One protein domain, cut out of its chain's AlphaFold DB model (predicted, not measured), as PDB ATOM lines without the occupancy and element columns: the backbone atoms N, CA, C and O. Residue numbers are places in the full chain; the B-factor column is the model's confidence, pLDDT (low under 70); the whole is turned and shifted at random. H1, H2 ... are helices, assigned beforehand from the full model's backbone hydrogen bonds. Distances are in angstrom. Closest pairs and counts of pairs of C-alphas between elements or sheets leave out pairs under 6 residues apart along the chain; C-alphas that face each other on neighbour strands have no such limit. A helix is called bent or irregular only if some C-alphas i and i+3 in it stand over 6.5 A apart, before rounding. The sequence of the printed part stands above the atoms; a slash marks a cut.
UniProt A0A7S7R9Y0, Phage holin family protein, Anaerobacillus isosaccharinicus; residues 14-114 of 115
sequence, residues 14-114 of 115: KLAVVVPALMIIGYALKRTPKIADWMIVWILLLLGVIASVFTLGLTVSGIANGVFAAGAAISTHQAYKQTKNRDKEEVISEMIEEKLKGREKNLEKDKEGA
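This is residues 14 to 114 of the 115 residues of the protein "Phage holin family protein" of Anaerobacillus isosaccharinicus (UniProt A0A7S7R9Y0). One very long helix, H3, packs near its beginning with two shorter helices, H1 and H2, in a compact head, and the rest of it sticks out from this head as a long straight arm, residues 78 to 114. In the head H2 folds back along the beginning of H3, while H1 crosses that part of H3 steeply and packs on H2 as well. The printed part has 101 residues with three named helices, H1, H2 and H3 in chain order, and no named strand; its class is all helix. The whole is extended, with a radius of gyration of the C-alphas of 24.1 A, and spans 84 by 27 by 17 A, the arm making the length.

H3, residues 60 to 112, is 77.5 A long from first to last C-alpha, from C-alpha 60 at (27.635, -1.607, 35.157) to C-alpha 112 at (5.550, 42.949, -24.278). It is neither bent nor irregular, but only just: C-alphas 84 and 87 are 6.1 A apart. H2, residues 37 to 56, is 28.8 A long. H1, residues 15 to 30, is 22.4 A long and begins with C-alpha 15 at (29.460, 12.584, 34.303). H1 too is neither bent nor irregular, but only just: C-alphas 17 and 20 are 6.0 A apart.

H3 touches H2 with its residues 62 to 74 alone, the closest C-alphas being those of Val 49 and Gly 66, 3.9 A apart. H2 and H3 form a helical hairpin at a shallow tilt of 31 degrees, opposite ways. H3 touches H1 with its residues 65 to 77 alone, and the closest C-alphas, of Val 19 and Ala 69, are 5.0 A apart. H1 and H3 stand at a steep tilt of 54 degrees and run the same way. H1 and H2 touch, with the C-alphas of Leu 22 and Leu 44 closest at 6.4 A. They form a second helical hairpin, at a shallow tilt of 30 degrees, opposite ways. With 2 of the 3 touching pairs at a shallow tilt, the helix packing is mostly aligned, but only just. Of the O i to N i+4 pairs, 11 of 12 in H1, 14 of 16 in H2 and 47 of 49 in H3 are within hydrogen-bond range.

The two C-alphas farthest apart are those of Gly 57 and Ala 114, at 83.9 A. Residues 31 to 36 and 78 to 114 stand free, 78 to 112 belonging to H3; without them the body of 58 residues spans 30 by 19 by 16 A. The link from H2 to H3 is tight, with 3 residues, and that from H1 to H2 is short, with 6. The printed part has no cut. Its mean pLDDT is 89.1, and no printed residue is under 70.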
ATOM      1  N   LYS A  14      29.734  12.969  38.473       84.88
ATOM      2  CA  LYS A  14      31.040  12.945  37.791       84.88
ATOM      3  C   LYS A  14      30.900  12.998  36.268       84.88
ATOM      4  O   LYS A  14      31.799  13.497  35.592       84.88
ATOM      5  N   LEU A  15      29.770  12.535  35.728       84.62
ATOM      6  CA  LEU A  15      29.460  12.584  34.303       84.62
ATOM      7  C   LEU A  15      29.510  14.021  33.767       84.62
ATOM      8  O   LEU A  15      30.042  14.237  32.680       84.62
ATOM      9  N   ALA A  16      29.072  15.007  34.559       86.25
ATOM     10  CA  ALA A  16      29.066  16.419  34.175       86.25
ATOM     11  C   ALA A  16      30.462  16.962  33.823       86.25
ATOM     12  O   ALA A  16      30.575  17.875  33.010       86.25
ATOM     13  N   VAL A  17      31.526  16.384  34.391       89.19
ATOM     14  CA  VAL A  17      32.917  16.762  34.093       89.19
ATOM     15  C   VAL A  17      33.479  15.959  32.915       89.19
ATOM     16  O   VAL A  17      34.260  16.482  32.119       89.19
ATOM     17  N   VAL A  18      33.064  14.699  32.760       91.06
ATOM     18  CA  VAL A  18      33.546  13.816  31.683       91.06
ATOM     19  C   VAL A  18      33.053  14.288  30.311       91.06
ATOM     20  O   VAL A  18      33.834  14.288  29.360       91.06
ATOM     21  N   VAL A  19      31.799  14.745  30.192       92.44
ATOM     22  CA  VAL A  19      31.244  15.225  28.908       92.44
ATOM     23  C   VAL A  19      32.062  16.365  28.282       92.44
ATOM     24  O   VAL A  19      32.526  16.192  27.152       92.44
ATOM     25  N   PRO A  20      32.297  17.512  28.953       93.12
ATOM     26  CA  PRO A  20      33.066  18.605  28.359       93.12
ATOM     27  C   PRO A  20      34.520  18.205  28.071       93.12
ATOM     28  O   PRO A  20      35.075  18.631  27.057       93.12
ATOM     29  N   ALA A  21      35.125  17.337  28.891       93.75
ATOM     30  CA  ALA A  21      36.459  16.805  28.617       93.75
ATOM     31  C   ALA A  21      36.492  16.001  27.302       93.75
ATOM     32  O   ALA A  21      37.347  16.239  26.445       93.75
ATOM     33  N   LEU A  22      35.518  15.106  27.095       93.69
ATOM     34  CA  LEU A  22      35.366  14.354  25.847       93.69
ATOM     35  C   LEU A  22      35.098  15.271  24.652       93.69
ATOM     36  O   LEU A  22      35.628  15.028  23.572       93.69
ATOM     37  N   MET A  23      34.337  16.352  24.823       93.06
ATOM     38  CA  MET A  23      34.111  17.319  23.746       93.06
ATOM     39  C   MET A  23      35.405  18.003  23.289       93.06
ATOM     40  O   MET A  23      35.641  18.111  22.084       93.06
ATOM     41  N   ILE A  24      36.263  18.425  24.225       94.00
ATOM     42  CA  ILE A  24      37.568  19.029  23.905       94.00
ATOM     43  C   ILE A  24      38.443  18.025  23.147       94.00
ATOM     44  O   ILE A  24      39.036  18.363  22.119       94.00
ATOM     45  N   ILE A  25      38.473  16.774  23.610       94.12
ATOM     46  CA  ILE A  25      39.200  15.689  22.945       94.12
ATOM     47  C   ILE A  25      38.648  15.460  21.532       94.12
ATOM     48  O   ILE A  25      39.413  15.430  20.571       94.12
ATOM     49  N   GLY A  26      37.328  15.362  21.373       91.62
ATOM     50  CA  GLY A  26      36.677  15.165  20.077       91.62
ATOM     51  C   GLY A  26      36.976  16.296  19.094       91.62
ATOM     52  O   GLY A  26      37.257  16.047  17.920       91.62
ATOM     53  N   TYR A  27      37.000  17.536  19.586       91.12
ATOM     54  CA  TYR A  27      37.413  18.695  18.804       91.12
ATOM     55  C   TYR A  27      38.877  18.592  18.349       91.12
ATOM     56  O   TYR A  27      39.167  18.818  17.173       91.12
ATOM     57  N   ALA A  28      39.792  18.210  19.246       92.06
ATOM     58  CA  ALA A  28      41.208  18.028  18.925       92.06
ATOM     59  C   ALA A  28      41.431  16.898  17.904       92.06
ATOM     60  O   ALA A  28      42.162  17.073  16.925       92.06
ATOM     61  N   LEU A  29      40.740  15.764  18.068       90.94
ATOM     62  CA  LEU A  29      40.790  14.647  17.122       90.94
ATOM     63  C   LEU A  29      40.345  15.071  15.726       90.94
ATOM     64  O   LEU A  29      41.002  14.730  14.747       90.94
ATOM     65  N   LYS A  30      39.287  15.882  15.627       86.94
ATOM     66  CA  LYS A  30      38.788  16.375  14.338       86.94
ATOM     67  C   LYS A  30      39.780  17.282  13.601       86.94
ATOM     68  O   LYS A  30      39.705  17.424  12.385       86.94
ATOM     69  N   ARG A  31      40.717  17.913  14.315       87.38
ATOM     70  CA  ARG A  31      41.803  18.716  13.724       87.38
ATOM     71  C   ARG A  31      43.004  17.876  13.292       87.38
ATOM     72  O   ARG A  31      43.921  18.409  12.673       87.38
ATOM     73  N   THR A  32      43.011  16.582  13.605       90.31
ATOM     74  CA  THR A  32      44.125  15.690  13.298       90.31
ATOM     75  C   THR A  32      43.956  15.115  11.887       90.31
ATOM     76  O   THR A  32      43.014  14.362  11.651       90.31
ATOM     77  N   PRO A  33      44.876  15.387  10.941       81.75
ATOM     78  CA  PRO A  33      44.698  15.050   9.522       81.75
ATOM     79  C   PRO A  33      44.650  13.543   9.220       81.75
ATOM     80  O   PRO A  33      44.279  13.153   8.119       81.75
ATOM     81  N   LYS A  34      45.039  12.687  10.174       88.88
ATOM     82  CA  LYS A  34      45.061  11.223  10.020       88.88
ATOM     83  C   LYS A  34      43.811  10.521  10.563       88.88
ATOM     84  O   LYS A  34      43.713   9.306  10.425       88.88
ATOM     85  N   ILE A  35      42.891  11.239  11.211       88.06
ATOM     86  CA  ILE A  35      41.736  10.637  11.890       88.06
ATOM     87  C   ILE A  35      40.478  10.900  11.068       88.06
ATOM     88  O   ILE A  35      40.107  12.045  10.831       88.06
ATOM     89  N   ALA A  36      39.816   9.827  10.642       88.38
ATOM     90  CA  ALA A  36      38.555   9.919   9.921       88.38
ATOM     91  C   ALA A  36      37.386  10.221  10.879       88.38
ATOM     92  O   ALA A  36      37.362   9.726  12.005       88.38
ATOM     93  N   ASP A  37      36.375  10.960  10.413       85.50
ATOM     94  CA  ASP A  37      35.239  11.409  11.239       85.50
ATOM     95  C   ASP A  37      34.506  10.255  11.958       85.50
ATOM     96  O   ASP A  37      34.108  10.396  13.114       85.50
ATOM     97  N   TRP A  38      34.375   9.087  11.320       88.94
ATOM     98  CA  TRP A  38      33.737   7.905  11.918       88.94
ATOM     99  C   TRP A  38      34.556   7.284  13.063       88.94
ATOM    100  O   TRP A  38      33.986   6.709  13.988       88.94
ATOM    101  N   MET A  39      35.886   7.430  13.046       92.25
ATOM    102  CA  MET A  39      36.758   6.929  14.114       92.25
ATOM    103  C   MET A  39      36.634   7.760  15.388       92.25
ATOM    104  O   MET A  39      36.822   7.232  16.480       92.25
ATOM    105  N   ILE A  40      36.288   9.046  15.266       91.38
ATOM    106  CA  ILE A  40      36.114   9.943  16.415       91.38
ATOM    107  C   ILE A  40      35.034   9.394  17.353       91.38
ATOM    108  O   ILE A  40      35.217   9.423  18.566       91.38
ATOM    109  N   VAL A  41      33.954   8.824  16.804       93.50
ATOM    110  CA  VAL A  41      32.878   8.189  17.583       93.50
ATOM    111  C   VAL A  41      33.419   7.046  18.439       93.50
ATOM    112  O   VAL A  41      33.195   7.026  19.648       93.50
ATOM    113  N   TRP A  42      34.173   6.126  17.838       95.31
ATOM    114  CA  TRP A  42      34.726   4.972  18.549       95.31
ATOM    115  C   TRP A  42      35.774   5.369  19.585       95.31
ATOM    116  O   TRP A  42      35.788   4.816  20.684       95.31
ATOM    117  N   ILE A  43      36.616   6.357  19.272       94.75
ATOM    118  CA  ILE A  43      37.631   6.843  20.209       94.75
ATOM    119  C   ILE A  43      36.970   7.544  21.399       94.75
ATOM    120  O   ILE A  43      37.326   7.261  22.538       94.75
ATOM    121  N   LEU A  44      35.979   8.410  21.167       95.31
ATOM    122  CA  LEU A  44      35.240   9.069  22.248       95.31
ATOM    123  C   LEU A  44      34.467   8.076  23.111       95.31
ATOM    124  O   LEU A  44      34.440   8.235  24.326       95.31
ATOM    125  N   LEU A  45      33.874   7.044  22.505       96.25
ATOM    126  CA  LEU A  45      33.174   5.991  23.236       96.25
ATOM    127  C   LEU A  45      34.129   5.209  24.141       96.25
ATOM    128  O   LEU A  45      33.854   5.039  25.326       96.25
ATOM    129  N   LEU A  46      35.280   4.800  23.608       96.62
ATOM    130  CA  LEU A  46      36.296   4.086  24.375       96.62
ATOM    131  C   LEU A  46      36.868   4.962  25.498       96.62
ATOM    132  O   LEU A  46      36.959   4.511  26.637       96.62
ATOM    133  N   LEU A  47      37.185   6.227  25.214       96.06
ATOM    134  CA  LEU A  47      37.670   7.167  26.225       96.06
ATOM    135  C   LEU A  47      36.616   7.476  27.290       96.06
ATOM    136  O   LEU A  47      36.967   7.566  28.462       96.06
ATOM    137  N   GLY A  48      35.342   7.600  26.915       95.44
ATOM    138  CA  GLY A  48      34.248   7.827  27.857       95.44
ATOM    139  C   GLY A  48      34.062   6.654  28.811       95.44
ATOM    140  O   GLY A  48      34.027   6.852  30.023       95.44
ATOM    141  N   VAL A  49      34.038   5.426  28.286       95.50
ATOM    142  CA  VAL A  49      33.966   4.209  29.110       95.50
ATOM    143  C   VAL A  49      35.181   4.091  30.024       95.50
ATOM    144  O   VAL A  49      35.011   3.878  31.220       95.50
ATOM    145  N   ILE A  50      36.396   4.288  29.507       95.88
ATOM    146  CA  ILE A  50      37.617   4.226  30.318       95.88
ATOM    147  C   ILE A  50      37.590   5.286  31.425       95.88
ATOM    148  O   ILE A  50      37.799   4.954  32.589       95.88
ATOM    149  N   ALA A  51      37.285   6.544  31.098       93.12
ATOM    150  CA  ALA A  51      37.232   7.632  32.072       93.12
ATOM    151  C   ALA A  51      36.180   7.382  33.165       93.12
ATOM    152  O   ALA A  51      36.441   7.612  34.349       93.12
ATOM    153  N   SER A  52      35.004   6.866  32.802       92.62
ATOM    154  CA  SER A  52      33.974   6.534  33.787       92.62
ATOM    155  C   SER A  52      34.327   5.307  34.624       92.62
ATOM    156  O   SER A  52      34.110   5.329  35.830       92.62
ATOM    157  N   VAL A  53      34.962   4.283  34.051       92.50
ATOM    158  CA  VAL A  53      35.468   3.134  34.819       92.50
ATOM    159  C   VAL A  53      36.558   3.560  35.807       92.50
ATOM    160  O   VAL A  53      36.544   3.122  36.956       92.50
ATOM    161  N   PHE A  54      37.464   4.462  35.424       91.38
ATOM    162  CA  PHE A  54      38.477   5.000  36.342       91.38
ATOM    163  C   PHE A  54      37.879   5.830  37.487       91.38
ATOM    164  O   PHE A  54      38.471   5.904  38.561       91.38
ATOM    165  N   THR A  55      36.721   6.461  37.283       88.75
ATOM    166  CA  THR A  55      36.122   7.382  38.266       88.75
ATOM    167  C   THR A  55      35.030   6.751  39.131       88.75
ATOM    168  O   THR A  55      34.841   7.194  40.269       88.75
ATOM    169  N   LEU A  56      34.315   5.751  38.612       87.38
ATOM    170  CA  LEU A  56      33.175   5.070  39.245       87.38
ATOM    171  C   LEU A  56      33.440   3.577  39.509       87.38
ATOM    172  O   LEU A  56      32.613   2.900  40.117       87.38
ATOM    173  N   GLY A  57      34.593   3.066  39.072       87.88
ATOM    174  CA  GLY A  57      34.956   1.655  39.155       87.88
ATOM    175  C   GLY A  57      34.460   0.834  37.962       87.88
ATOM    176  O   GLY A  57      33.639   1.277  37.155       87.88
ATOM    177  N   LEU A  58      34.961  -0.400  37.859       89.31
ATOM    178  CA  LEU A  58      34.544  -1.369  36.842       89.31
ATOM    179  C   LEU A  58      33.184  -1.979  37.220       89.31
ATOM    180  O   LEU A  58      33.087  -3.127  37.643       89.31
ATOM    181  N   THR A  59      32.137  -1.166  37.102       89.88
ATOM    182  CA  THR A  59      30.748  -1.518  37.410       89.88
ATOM    183  C   THR A  59      29.853  -1.268  36.197       89.88
ATOM    184  O   THR A  59      30.219  -0.532  35.277       89.88
ATOM    185  N   VAL A  60      28.649  -1.852  36.200       89.62
ATOM    186  CA  VAL A  60      27.635  -1.607  35.157       89.62
ATOM    187  C   VAL A  60      27.311  -0.113  35.064       89.62
ATOM    188  O   VAL A  60      27.302   0.447  33.970       89.62
ATOM    189  N   SER A  61      27.150   0.550  36.213       89.19
ATOM    190  CA  SER A  61      26.992   2.003  36.308       89.19
ATOM    191  C   SER A  61      28.175   2.766  35.706       89.19
ATOM    192  O   SER A  61      27.964   3.707  34.945       89.19
ATOM    193  N   GLY A  62      29.418   2.371  35.996       90.31
ATOM    194  CA  GLY A  62      30.609   3.023  35.443       90.31
ATOM    195  C   GLY A  62      30.656   2.953  33.915       90.31
ATOM    196  O   GLY A  62      30.848   3.966  33.249       90.31
ATOM    197  N   ILE A  63      30.393   1.776  33.348       92.62
ATOM    198  CA  ILE A  63      30.359   1.589  31.893       92.62
ATOM    199  C   ILE A  63      29.210   2.395  31.270       92.62
ATOM    200  O   ILE A  63      29.428   3.112  30.292       92.62
ATOM    201  N   ALA A  64      28.008   2.330  31.851       92.94
ATOM    202  CA  ALA A  64      26.834   3.045  31.354       92.94
ATOM    203  C   ALA A  64      27.035   4.569  31.361       92.94
ATOM    204  O   ALA A  64      26.794   5.224  30.347       92.94
ATOM    205  N   ASN A  65      27.557   5.128  32.459       92.50
ATOM    206  CA  ASN A  65      27.887   6.552  32.549       92.50
ATOM    207  C   ASN A  65      28.905   6.968  31.477       92.50
ATOM    208  O   ASN A  65      28.766   8.037  30.884       92.50
ATOM    209  N   GLY A  66      29.885   6.115  31.169       93.62
ATOM    210  CA  GLY A  66      30.863   6.391  30.117       93.62
ATOM    211  C   GLY A  66      30.255   6.423  28.716       93.62
ATOM    212  O   GLY A  66      30.578   7.307  27.920       93.62
ATOM    213  N   VAL A  67      29.325   5.506  28.428       95.31
ATOM    214  CA  VAL A  67      28.569   5.495  27.165       95.31
ATOM    215  C   VAL A  67      27.677   6.731  27.052       95.31
ATOM    216  O   VAL A  67      27.672   7.381  26.006       95.31
ATOM    217  N   PHE A  68      26.963   7.100  28.118       94.12
ATOM    218  CA  PHE A  68      26.142   8.313  28.132       94.12
ATOM    219  C   PHE A  68      26.983   9.575  27.950       94.12
ATOM    220  O   PHE A  68      26.601  10.451  27.173       94.12
ATOM    221  N   ALA A  69      28.153   9.647  28.587       94.81
ATOM    222  CA  ALA A  69      29.050  10.784  28.444       94.81
ATOM    223  C   ALA A  69      29.563  10.937  27.003       94.81
ATOM    224  O   ALA A  69      29.528  12.033  26.437       94.81
ATOM    225  N   ALA A  70      29.987   9.833  26.382       95.75
ATOM    226  CA  ALA A  70      30.403   9.825  24.983       95.75
ATOM    227  C   ALA A  70      29.247  10.186  24.039       95.75
ATOM    228  O   ALA A  70      29.421  11.008  23.137       95.75
ATOM    229  N   GLY A  71      28.057   9.627  24.273       93.94
ATOM    230  CA  GLY A  71      26.848   9.932  23.511       93.94
ATOM    231  C   GLY A  71      26.488  11.417  23.560       93.94
ATOM    232  O   GLY A  71      26.258  12.020  22.512       93.94
ATOM    233  N   ALA A  72      26.520  12.023  24.750       94.12
ATOM    234  CA  ALA A  72      26.267  13.449  24.951       94.12
ATOM    235  C   ALA A  72      27.303  14.333  24.235       94.12
ATOM    236  O   ALA A  72      26.946  15.324  23.593       94.12
ATOM    237  N   ALA A  73      28.586  13.966  24.286       94.31
ATOM    238  CA  ALA A  73      29.641  14.706  23.597       94.31
ATOM    239  C   ALA A  73      29.461  14.668  22.066       94.31
ATOM    240  O   ALA A  73      29.553  15.696  21.390       94.31
ATOM    241  N   ILE A  74      29.158  13.489  21.514       93.50
ATOM    242  CA  ILE A  74      28.958  13.294  20.072       93.50
ATOM    243  C   ILE A  74      27.702  14.025  19.587       93.50
ATOM    244  O   ILE A  74      27.739  14.688  18.545       93.50
ATOM    245  N   SER A  75      26.589  13.920  20.316       92.25
ATOM    246  CA  SER A  75      25.326  14.558  19.934       92.25
ATOM    247  C   SER A  75      25.418  16.081  19.997       92.25
ATOM    248  O   SER A  75      24.921  16.746  19.092       92.25
ATOM    249  N   THR A  76      26.136  16.638  20.976       88.62
ATOM    250  CA  THR A  76      26.354  18.090  21.082       88.62
ATOM    251  C   THR A  76      27.087  18.636  19.858       88.62
ATOM    252  O   THR A  76      26.693  19.654  19.286       88.62
ATOM    253  N   HIS A  77      28.118  17.930  19.385       85.25
ATOM    254  CA  HIS A  77      28.828  18.305  18.157       85.25
ATOM    255  C   HIS A  77      27.933  18.238  16.912       85.25
ATOM    256  O   HIS A  77      28.015  19.101  16.035       85.25
ATOM    257  N   GLN A  78      27.059  17.230  16.832       86.06
ATOM    258  CA  GLN A  78      26.091  17.121  15.740       86.06
ATOM    259  C   GLN A  78      25.046  18.239  15.790       86.06
ATOM    260  O   GLN A  78      24.799  18.860  14.759       86.06
ATOM    261  N   ALA A  79      24.498  18.546  16.966       87.69
ATOM    262  CA  ALA A  79      23.551  19.639  17.162       87.69
ATOM    263  C   ALA A  79      24.167  20.983  16.747       87.69
ATOM    264  O   ALA A  79      23.587  21.701  15.937       87.69
ATOM    265  N   TYR A  80      25.401  21.268  17.183       84.88
ATOM    266  CA  TYR A  80      26.135  22.469  16.774       84.88
ATOM    267  C   TYR A  80      26.290  22.574  15.246       84.88
ATOM    268  O   TYR A  80      26.085  23.638  14.657       84.88
ATOM    269  N   LYS A  81      26.625  21.463  14.578       81.88
ATOM    270  CA  LYS A  81      26.742  21.423  13.113       81.88
ATOM    271  C   LYS A  81      25.393  21.655  12.424       81.88
ATOM    272  O   LYS A  81      25.358  22.340  11.405       81.88
ATOM    273  N   GLN A  82      24.312  21.089  12.957       80.00
ATOM    274  CA  GLN A  82      22.968  21.242  12.398       80.00
ATOM    275  C   GLN A  82      22.486  22.692  12.491       80.00
ATOM    276  O   GLN A  82      22.045  23.239  11.485       80.00
ATOM    277  N   THR A  83      22.663  23.349  13.640       84.88
ATOM    278  CA  THR A  83      22.268  24.754  13.814       84.88
ATOM    279  C   THR A  83      22.990  25.666  12.826       84.88
ATOM    280  O   THR A  83      22.351  26.440  12.127       84.88
ATOM    281  N   LYS A  84      24.311  25.513  12.676       79.50
ATOM    282  CA  LYS A  84      25.108  26.345  11.761       79.50
ATOM    283  C   LYS A  84      24.750  26.166  10.278       79.50
ATOM    284  O   LYS A  84      25.009  27.054   9.468       79.50
ATOM    285  N   ASN A  85      24.245  24.996   9.896       79.69
ATOM    286  CA  ASN A  85      23.907  24.719   8.504       79.69
ATOM    287  C   ASN A  85      22.526  25.261   8.112       79.69
ATOM    288  O   ASN A  85      22.349  25.605   6.947       79.69
ATOM    289  N   ARG A  86      21.597  25.400   9.067       75.19
ATOM    290  CA  ARG A  86      20.245  25.921   8.825       75.19
ATOM    291  C   ARG A  86      20.267  27.354   8.284       75.19
ATOM    292  O   ARG A  86      19.629  27.630   7.277       75.19
ATOM    293  N   ASP A  87      21.106  28.212   8.865       73.50
ATOM    294  CA  ASP A  87      21.240  29.617   8.448       73.50
ATOM    295  C   ASP A  87      21.736  29.758   6.998       73.50
ATOM    296  O   ASP A  87      21.383  30.696   6.288       73.50
ATOM    297  N   LYS A  88      22.562  28.816   6.522       75.94
ATOM    298  CA  LYS A  88      23.045  28.835   5.134       75.94
ATOM    299  C   LYS A  88      21.958  28.452   4.138       75.94
ATOM    300  O   LYS A  88      21.948  28.981   3.032       75.94
ATOM    301  N   GLU A  89      21.103  27.506   4.501       78.88
ATOM    302  CA  GLU A  89      20.061  26.977   3.621       78.88
ATOM    303  C   GLU A  89      18.923  27.987   3.426       78.88
ATOM    304  O   GLU A  89      18.421  28.141   2.313       78.88
ATOM    305  N   GLU A  90      18.602  28.757   4.469       80.81
ATOM    306  CA  GLU A  90      17.648  29.872   4.411       80.81
ATOM    307  C   GLU A  90      18.143  30.986   3.471       80.81
ATOM    308  O   GLU A  90      17.464  31.331   2.507       80.81
ATOM    309  N   VAL A  91      19.393  31.439   3.637       82.19
ATOM    310  CA  VAL A  91      20.003  32.482   2.785       82.19
ATOM    311  C   VAL A  91      20.130  32.053   1.317       82.19
ATOM    312  O   VAL A  91      19.948  32.858   0.403       82.19
ATOM    313  N   ILE A  92      20.449  30.781   1.052       88.00
ATOM    314  CA  ILE A  92      20.527  30.259  -0.322       88.00
ATOM    315  C   ILE A  92      19.137  30.223  -0.965       88.00
ATOM    316  O   ILE A  92      19.004  30.605  -2.127       88.00
ATOM    317  N   SER A  93      18.116  29.802  -0.216       87.69
ATOM    318  CA  SER A  93      16.727  29.771  -0.685       87.69
ATOM    319  C   SER A  93      16.225  31.171  -1.050       87.69
ATOM    320  O   SER A  93      15.695  31.358  -2.145       87.69
ATOM    321  N   GLU A  94      16.485  32.171  -0.201       90.75
ATOM    322  CA  GLU A  94      16.127  33.572  -0.468       90.75
ATOM    323  C   GLU A  94      16.820  34.123  -1.725       90.75
ATOM    324  O   GLU A  94      16.167  34.716  -2.586       90.75
ATOM    325  N   MET A  95      18.125  33.871  -1.893       90.56
ATOM    326  CA  MET A  95      18.855  34.299  -3.096       90.56
ATOM    327  C   MET A  95      18.339  33.634  -4.380       90.56
ATOM    328  O   MET A  95      18.411  34.232  -5.457       90.56
ATOM    329  N   ILE A  96      17.873  32.384  -4.302       93.94
ATOM    330  CA  ILE A  96      17.302  31.672  -5.453       93.94
ATOM    331  C   ILE A  96      15.944  32.274  -5.825       93.94
ATOM    332  O   ILE A  96      15.742  32.600  -6.994       93.94
ATOM    333  N   GLU A  97      15.058  32.475  -4.849       93.44
ATOM    334  CA  GLU A  97      13.747  33.122  -5.021       93.44
ATOM    335  C   GLU A  97      13.883  34.518  -5.652       93.44
ATOM    336  O   GLU A  97      13.238  34.825  -6.659       93.44
ATOM    337  N   GLU A  98      14.797  35.349  -5.138       94.00
ATOM    338  CA  GLU A  98      15.046  36.691  -5.673       94.00
ATOM    339  C   GLU A  98      15.515  36.646  -7.139       94.00
ATOM    340  O   GLU A  98      15.016  37.386  -7.996       94.00
ATOM    341  N   LYS A  99      16.440  35.730  -7.462       92.44
ATOM    342  CA  LYS A  99      16.941  35.544  -8.832       92.44
ATOM    343  C   LYS A  99      15.869  35.029  -9.789       92.44
ATOM    344  O   LYS A  99      15.893  35.415 -10.959       92.44
ATOM    345  N   LEU A 100      14.969  34.155  -9.342       93.69
ATOM    346  CA  LEU A 100      13.869  33.650 -10.166       93.69
ATOM    347  C   LEU A 100      12.874  34.767 -10.481       93.69
ATOM    348  O   LEU A 100      12.603  35.016 -11.654       93.69
ATOM    349  N   LYS A 101      12.459  35.526  -9.466       93.62
ATOM    350  CA  LYS A 101      11.532  36.654  -9.619       93.62
ATOM    351  C   LYS A 101      12.080  37.752 -10.536       93.62
ATOM    352  O   LYS A 101      11.350  38.330 -11.341       93.62
ATOM    353  N   GLY A 102      13.382  38.033 -10.446       90.25
ATOM    354  CA  GLY A 102      14.061  38.951 -11.363       90.25
ATOM    355  C   GLY A 102      14.089  38.440 -12.809       90.25
ATOM    356  O   GLY A 102      13.944  39.226 -13.744       90.25
ATOM    357  N   ARG A 103      14.235  37.125 -13.005       91.62
ATOM    358  CA  ARG A 103      14.238  36.501 -14.334       91.62
ATOM    359  C   ARG A 103      12.848  36.510 -14.973       91.62
ATOM    360  O   ARG A 103      12.750  36.815 -16.156       91.62
ATOM    361  N   GLU A 104      11.797  36.228 -14.205       90.94
ATOM    362  CA  GLU A 104      10.403  36.272 -14.675       90.94
ATOM    363  C   GLU A 104      10.017  37.664 -15.183       90.94
ATOM    364  O   GLU A 104       9.528  37.789 -16.302       90.94
ATOM    365  N   LYS A 105      10.360  38.721 -14.437       88.75
ATOM    366  CA  LYS A 105      10.124  40.107 -14.877       88.75
ATOM    367  C   LYS A 105      10.820  40.470 -16.189       88.75
ATOM    368  O   LYS A 105      10.285  41.260 -16.961       88.75
ATOM    369  N   ASN A 106      12.023  39.947 -16.427       86.69
ATOM    370  CA  ASN A 106      12.729  40.188 -17.688       86.69
ATOM    371  C   ASN A 106      12.049  39.442 -18.846       86.69
ATOM    372  O   ASN A 106      11.832  40.027 -19.898       86.69
ATOM    373  N   LEU A 107      11.630  38.193 -18.615       87.44
ATOM    374  CA  LEU A 107      10.889  37.388 -19.592       87.44
ATOM    375  C   LEU A 107       9.524  37.990 -19.963       87.44
ATOM    376  O   LEU A 107       9.086  37.821 -21.096       87.44
ATOM    377  N   GLU A 108       8.835  38.656 -19.033       86.19
ATOM    378  CA  GLU A 108       7.583  39.371 -19.325       86.19
ATOM    379  C   GLU A 108       7.826  40.620 -20.180       86.19
ATOM    380  O   GLU A 108       7.161  40.800 -21.197       86.19
ATOM    381  N   LYS A 109       8.838  41.430 -19.843       84.44
ATOM    382  CA  LYS A 109       9.204  42.615 -20.636       84.44
ATOM    383  C   LYS A 109       9.616  42.279 -22.066       84.44
ATOM    384  O   LYS A 109       9.267  43.012 -22.987       84.44
ATOM    385  N   ASP A 110      10.342  41.181 -22.249       85.81
ATOM    386  CA  ASP A 110      10.769  40.730 -23.574       85.81
ATOM    387  C   ASP A 110       9.579  40.282 -24.444       85.81
ATOM    388  O   ASP A 110       9.654  40.358 -25.668       85.81
ATOM    389  N   LYS A 111       8.470  39.838 -23.831       82.94
ATOM    390  CA  LYS A 111       7.232  39.489 -24.546       82.94
ATOM    391  C   LYS A 111       6.413  40.724 -24.920       82.94
ATOM    392  O   LYS A 111       5.931  40.786 -26.040       82.94
ATOM    393  N   GLU A 112       6.297  41.704 -24.023       78.69
ATOM    394  CA  GLU A 112       5.550  42.949 -24.278       78.69
ATOM    395  C   GLU A 112       6.220  43.854 -25.324       78.69
ATOM    396  O   GLU A 112       5.536  44.577 -26.034       78.69
ATOM    397  N   GLY A 113       7.553  43.832 -25.436       73.81
ATOM    398  CA  GLY A 113       8.284  44.601 -26.454       73.81
ATOM    399  C   GLY A 113       8.340  43.948 -27.841       73.81
ATOM    400  O   GLY A 113       8.891  44.548 -28.764       73.81
ATOM    401  N   ALA A 114       7.839  42.716 -27.973       70.56
ATOM    402  CA  ALA A 114       7.790  41.967 -29.227       70.56
ATOM    403  C   ALA A 114       6.407  42.010 -29.914       70.56
ATOM    404  O   ALA A 114       6.293  41.512 -31.037       70.56
TER     405      ALA A 114